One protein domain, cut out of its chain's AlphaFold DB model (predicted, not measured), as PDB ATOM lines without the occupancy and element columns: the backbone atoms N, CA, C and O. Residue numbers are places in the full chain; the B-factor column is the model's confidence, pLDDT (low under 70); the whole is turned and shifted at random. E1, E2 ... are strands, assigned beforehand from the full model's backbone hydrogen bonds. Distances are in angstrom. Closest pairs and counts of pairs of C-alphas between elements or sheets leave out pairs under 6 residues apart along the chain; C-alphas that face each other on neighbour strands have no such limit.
ATOM      1  N   TYR A   5      42.550 -53.192 -31.702       92.00
ATOM      2  CA  TYR A   5      43.176 -52.465 -30.600       92.00
ATOM      3  C   TYR A   5      42.091 -51.678 -29.871       92.00
ATOM      4  O   TYR A   5      41.879 -50.504 -30.196       92.00
ATOM      5  N   PRO A   6      41.393 -52.295 -28.892       92.31
ATOM      6  CA  PRO A   6      40.218 -51.708 -28.250       92.31
ATOM      7  C   PRO A   6      40.452 -50.318 -27.667       92.31
ATOM      8  O   PRO A   6      39.512 -49.531 -27.605       92.31
ATOM      9  N   THR A   7      41.687 -50.015 -27.258       94.00
ATOM     10  CA  THR A   7      42.103 -48.724 -26.689       94.00
ATOM     11  C   THR A   7      43.259 -48.056 -27.441       94.00
ATOM     12  O   THR A   7      43.772 -47.036 -26.987       94.00
ATOM     13  N   GLY A   8      43.696 -48.626 -28.569       92.12
ATOM     14  CA  GLY A   8      44.986 -48.295 -29.185       92.12
ATOM     15  C   GLY A   8      46.195 -48.756 -28.356       92.12
ATOM     16  O   GLY A   8      46.058 -49.170 -27.203       92.12
ATOM     17  N   GLU A   9      47.382 -48.678 -28.952       94.88
ATOM     18  CA  GLU A   9      48.671 -48.963 -28.312       94.88
ATOM     19  C   GLU A   9      49.638 -47.793 -28.541       94.88
ATOM     20  O   GLU A   9      49.829 -47.342 -29.670       94.88
ATOM     21  N   PHE A  10      50.249 -47.278 -27.473       94.31
ATOM     22  CA  PHE A  10      51.256 -46.223 -27.583       94.31
ATOM     23  C   PHE A  10      52.652 -46.812 -27.790       94.31
ATOM     24  O   PHE A  10      53.103 -47.653 -27.012       94.31
ATOM     25  N   HIS A  11      53.378 -46.285 -28.773       93.19
ATOM     26  CA  HIS A  11      54.800 -46.563 -28.969       93.19
ATOM     27  C   HIS A  11      55.610 -45.293 -28.708       93.19
ATOM     28  O   HIS A  11      55.825 -44.465 -29.594       93.19
ATOM     29  N   GLY A  12      56.054 -45.137 -27.461       89.12
ATOM     30  CA  GLY A  12      56.632 -43.883 -26.980       89.12
ATOM     31  C   GLY A  12      55.582 -42.778 -26.844       89.12
ATOM     32  O   GLY A  12      54.380 -43.036 -26.828       89.12
ATOM     33  N   ASP A  13      56.044 -41.533 -26.758       88.44
ATOM     34  CA  ASP A  13      55.193 -40.403 -26.353       88.44
ATOM     35  C   ASP A  13      54.524 -39.687 -27.542       88.44
ATOM     36  O   ASP A  13      53.873 -38.658 -27.369       88.44
ATOM     37  N   ASN A  14      54.724 -40.180 -28.770       90.62
ATOM     38  CA  ASN A  14      54.328 -39.486 -30.000       90.62
ATOM     39  C   ASN A  14      53.718 -40.388 -31.086       90.62
ATOM     40  O   ASN A  14      53.481 -39.911 -32.198       90.62
ATOM     41  N   VAL A  15      53.479 -41.670 -30.797       94.38
ATOM     42  CA  VAL A  15      52.845 -42.609 -31.732       94.38
ATOM     43  C   VAL A  15      51.731 -43.363 -31.018       94.38
ATOM     44  O   VAL A  15      51.978 -44.024 -30.014       94.38
ATOM     45  N   LEU A  16      50.518 -43.274 -31.565       95.19
ATOM     46  CA  LEU A  16      49.356 -44.058 -31.155       95.19
ATOM     47  C   LEU A  16      48.963 -44.972 -32.318       95.19
ATOM     48  O   LEU A  16      48.533 -44.498 -33.372       95.19
ATOM     49  N   TYR A  17      49.147 -46.273 -32.131       94.00
ATOM     50  CA  TYR A  17      48.768 -47.318 -33.071       94.00
ATOM     51  C   TYR A  17      47.317 -47.745 -32.821       94.00
ATOM     52  O   TYR A  17      46.910 -47.955 -31.679       94.00
ATOM     53  N   VAL A  18      46.512 -47.841 -33.883       94.25
ATOM     54  CA  VAL A  18      45.080 -48.176 -33.804       94.25
ATOM     55  C   VAL A  18      44.679 -49.105 -34.941       94.25
ATOM     56  O   VAL A  18      45.196 -49.000 -36.052       94.25
ATOM     57  N   GLN A  19      43.714 -49.985 -34.681       92.75
ATOM     58  CA  GLN A  19      43.143 -50.869 -35.691       92.75
ATOM     59  C   GLN A  19      41.730 -51.298 -35.287       92.75
ATOM     60  O   GLN A  19      41.463 -51.528 -34.108       92.75
ATOM     61  N   THR A  20      40.831 -51.405 -36.265       92.56
ATOM     62  CA  THR A  20      39.386 -51.598 -36.048       92.56
ATOM     63  C   THR A  20      38.908 -53.027 -36.280       92.56
ATOM     64  O   THR A  20      37.706 -53.248 -36.418       92.56
ATOM     65  N   GLY A  21      39.827 -53.987 -36.367       89.75
ATOM     66  CA  GLY A  21      39.489 -55.354 -36.734       89.75
ATOM     67  C   GLY A  21      39.051 -55.456 -38.191       89.75
ATOM     68  O   GLY A  21      39.785 -55.050 -39.095       89.75
ATOM     69  N   GLU A  22      37.862 -56.008 -38.418       85.31
ATOM     70  CA  GLU A  22      37.400 -56.430 -39.737       85.31
ATOM     71  C   GLU A  22      35.892 -56.294 -39.954       85.31
ATOM     72  O   GLU A  22      35.149 -56.002 -39.021       85.31
ATOM     73  N   TYR A  23      35.461 -56.463 -41.209       84.56
ATOM     74  CA  TYR A  23      34.054 -56.527 -41.639       84.56
ATOM     75  C   TYR A  23      33.153 -55.383 -41.154       84.56
ATOM     76  O   TYR A  23      31.947 -55.549 -41.026       84.56
ATOM     77  N   LEU A  24      33.737 -54.211 -40.875       88.38
ATOM     78  CA  LEU A  24      33.034 -53.096 -40.235       88.38
ATOM     79  C   LEU A  24      32.347 -53.498 -38.919       88.38
ATOM     80  O   LEU A  24      31.391 -52.843 -38.514       88.38
ATOM     81  N   ASN A  25      32.846 -54.510 -38.204       89.88
ATOM     82  CA  ASN A  25      32.356 -54.864 -36.871       89.88
ATOM     83  C   ASN A  25      32.476 -53.675 -35.907       89.88
ATOM     84  O   ASN A  25      31.615 -53.474 -35.048       89.88
ATOM     85  N   ASN A  26      33.508 -52.845 -36.101       93.75
ATOM     86  CA  ASN A  26      33.793 -51.670 -35.291       93.75
ATOM     87  C   ASN A  26      34.106 -50.428 -36.138       93.75
ATOM     88  O   ASN A  26      34.777 -50.498 -37.168       93.75
ATOM     89  N   ILE A  27      33.720 -49.264 -35.618       93.06
ATOM     90  CA  ILE A  27      34.195 -47.945 -36.033       93.06
ATOM     91  C   ILE A  27      35.248 -47.474 -35.027       93.06
ATOM     92  O   ILE A  27      34.994 -47.407 -33.824       93.06
ATOM     93  N   GLY A  28      36.440 -47.131 -35.511       94.44
ATOM     94  CA  GLY A  28      37.492 -46.550 -34.679       94.44
ATOM     95  C   GLY A  28      37.208 -45.085 -34.358       94.44
ATOM     96  O   GLY A  28      36.964 -44.285 -35.259       94.44
ATOM     97  N   HIS A  29      37.277 -44.718 -33.081       95.44
ATOM     98  CA  HIS A  29      37.199 -43.334 -32.623       95.44
ATOM     99  C   HIS A  29      38.507 -42.962 -31.925       95.44
ATOM    100  O   HIS A  29      38.840 -43.532 -30.890       95.44
ATOM    101  N   VAL A  30      39.233 -42.002 -32.499       96.62
ATOM    102  CA  VAL A  30      40.500 -41.488 -31.967       96.62
ATOM    103  C   VAL A  30      40.346 -40.011 -31.616       96.62
ATOM    104  O   VAL A  30      39.971 -39.206 -32.468       96.62
ATOM    105  N   GLU A  31      40.657 -39.656 -30.374       97.00
ATOM    106  CA  GLU A  31      40.728 -38.277 -29.892       97.00
ATOM    107  C   GLU A  31      42.200 -37.917 -29.659       97.00
ATOM    108  O   GLU A  31      42.863 -38.513 -28.813       97.00
ATOM    109  N   ILE A  32      42.727 -36.953 -30.420       96.25
ATOM    110  CA  ILE A  32      44.130 -36.526 -30.323       96.25
ATOM    111  C   ILE A  32      44.237 -35.250 -29.485       96.25
ATOM    112  O   ILE A  32      43.626 -34.232 -29.825       96.25
ATOM    113  N   ASP A  33      45.062 -35.280 -28.439       95.25
ATOM    114  CA  ASP A  33      45.450 -34.083 -27.692       95.25
ATOM    115  C   ASP A  33      46.668 -33.430 -28.365       95.25
ATOM    116  O   ASP A  33      47.764 -33.984 -28.433       95.25
ATOM    117  N   LEU A  34      46.460 -32.230 -28.907       93.44
ATOM    118  CA  LEU A  34      47.492 -31.484 -29.628       93.44
ATOM    119  C   LEU A  34      48.469 -30.740 -28.705       93.44
ATOM    120  O   LEU A  34      49.522 -30.307 -29.171       93.44
ATOM    121  N   ALA A  35      48.115 -30.530 -27.435       95.06
ATOM    122  CA  ALA A  35      48.989 -29.894 -26.452       95.06
ATOM    123  C   ALA A  35      49.923 -30.915 -25.796       95.06
ATOM    124  O   ALA A  35      51.080 -30.595 -25.517       95.06
ATOM    125  N   ASP A  36      49.424 -32.129 -25.584       94.19
ATOM    126  CA  ASP A  36      50.175 -33.244 -25.024       94.19
ATOM    127  C   ASP A  36      49.678 -34.557 -25.630       94.19
ATOM    128  O   ASP A  36      48.692 -35.137 -25.180       94.19
ATOM    129  N   PHE A  37      50.383 -35.031 -26.659       94.56
ATOM    130  CA  PHE A  37      49.992 -36.218 -27.420       94.56
ATOM    131  C   PHE A  37      49.824 -37.463 -26.543       94.56
ATOM    132  O   PHE A  37      48.996 -38.317 -26.866       94.56
ATOM    133  N   SER A  38      50.546 -37.545 -25.419       91.75
ATOM    134  CA  SER A  38      50.458 -38.670 -24.483       91.75
ATOM    135  C   SER A  38      49.082 -38.799 -23.809       91.75
ATOM    136  O   SER A  38      48.741 -39.876 -23.326       91.75
ATOM    137  N   ASN A  39      48.252 -37.747 -23.847       93.88
ATOM    138  CA  ASN A  39      46.867 -37.768 -23.363       93.88
ATOM    139  C   ASN A  39      45.842 -38.160 -24.443       93.88
ATOM    140  O   ASN A  39      44.640 -38.170 -24.167       93.88
ATOM    141  N   SER A  40      46.277 -38.455 -25.672       96.50
ATOM    142  CA  SER A  40      45.377 -38.905 -26.740       96.50
ATOM    143  C   SER A  40      44.713 -40.237 -26.375       96.50
ATOM    144  O   SER A  40      45.275 -41.053 -25.647       96.50
ATOM    145  N   THR A  41      43.516 -40.489 -26.899       96.25
ATOM    146  CA  THR A  41      42.774 -41.726 -26.630       96.25
ATOM    147  C   THR A  41      42.262 -42.357 -27.916       96.25
ATOM    148  O   THR A  41      42.010 -41.676 -28.911       96.25
ATOM    149  N   ALA A  42      42.087 -43.673 -27.895       96.88
ATOM    150  CA  ALA A  42      41.388 -44.404 -28.937       96.88
ATOM    151  C   ALA A  42      40.371 -45.354 -28.309       96.88
ATOM    152  O   ALA A  42      40.550 -45.824 -27.184       96.88
ATOM    153  N   LYS A  43      39.291 -45.628 -29.037       96.38
ATOM    154  CA  LYS A  43      38.332 -46.676 -28.701       96.38
ATOM    155  C   LYS A  43      37.671 -47.261 -29.936       96.38
ATOM    156  O   LYS A  43      37.520 -46.578 -30.950       96.38
ATOM    157  N   LEU A  44      37.206 -48.496 -29.812       95.94
ATOM    158  CA  LEU A  44      36.314 -49.114 -30.785       95.94
ATOM    159  C   LEU A  44      34.854 -48.885 -30.399       95.94
ATOM    160  O   LEU A  44      34.465 -49.016 -29.237       95.94
ATOM    161  N   VAL A  45      34.051 -48.510 -31.388       93.88
ATOM    162  CA  VAL A  45      32.600 -48.382 -31.275       93.88
ATOM    163  C   VAL A  45      31.982 -49.473 -32.141       93.88
ATOM    164  O   VAL A  45      32.084 -49.377 -33.363       93.88
ATOM    165  N   PRO A  46      31.344 -50.501 -31.560       92.81
ATOM    166  CA  PRO A  46      30.751 -51.565 -32.356       92.81
ATOM    167  C   PRO A  46      29.657 -51.017 -33.266       92.81
ATOM    168  O   PRO A  46      28.796 -50.253 -32.819       92.81
ATOM    169  N   THR A  47      29.657 -51.402 -34.537       88.94
ATOM    170  CA  THR A  47      28.756 -50.806 -35.536       88.94
ATOM    171  C   THR A  47      27.288 -51.133 -35.247       88.94
ATOM    172  O   THR A  47      26.413 -50.300 -35.471       88.94
ATOM    173  N   PHE A  48      27.007 -52.273 -34.605       85.50
ATOM    174  CA  PHE A  48      25.658 -52.623 -34.138       85.50
ATOM    175  C   PHE A  48      25.096 -51.665 -33.067       85.50
ATOM    176  O   PHE A  48      23.905 -51.706 -32.767       85.50
ATOM    177  N   SER A  49      25.930 -50.815 -32.453       88.44
ATOM    178  CA  SER A  49      25.479 -49.834 -31.455       88.44
ATOM    179  C   SER A  49      24.791 -48.609 -32.073       88.44
ATOM    180  O   SER A  49      24.088 -47.873 -31.372       88.44
ATOM    181  N   TYR A  50      24.947 -48.394 -33.382       82.38
ATOM    182  CA  TYR A  50      24.259 -47.333 -34.106       82.38
ATOM    183  C   TYR A  50      22.826 -47.772 -34.426       82.38
ATOM    184  O   TYR A  50      22.598 -48.734 -35.148       82.38
TER     185      TYR A  50
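AT A GLANCE: This is residues 5 to 50 of the 417 residues of the protein "Bifunctional metallophosphatase/5'-nucleotidase" of Erysipelothrix sp (UniProt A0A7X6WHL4). With little regular structure, this is a two-strand hairpin, E1 and E2, beside a looping stretch, residues 5 to 25, that folds back on itself. The printed part has 46 residues, with no named helix and two strands, E1 then E2, in one antiparallel sheet; it is all strand, with 12 residues in named elements. It is only just loose, close to compact, with a radius of gyration of the C-alphas of 11.5 A, and only just elongated, spanning 33 by 18 by 10 A.

HOW THE PARTS SIT: Look first at residues 9 to 10, a short antiparallel pairing with residues 16 to 17. Then find the hairpin of E1, residues 26 to 31, and E2, residues 41 to 46, at 158 degrees between directions. N 27 and O 45, 2.8 A apart, are within hydrogen-bond range.

IN THESE COORDINATES: Find C-alpha 26 at (33.793, -51.670, -35.291); E1 runs 16.0 A from there. E2 runs 16.6 A to C-alpha 46 at (30.751, -51.565, -32.356).

THE WHOLE: The C-alphas farthest apart, Tyr 23 and Ala 35, are 34.1 A apart. The E1 to E2 link is short. The printed part has no cut, and no printed residue is under 70 in pLDDT.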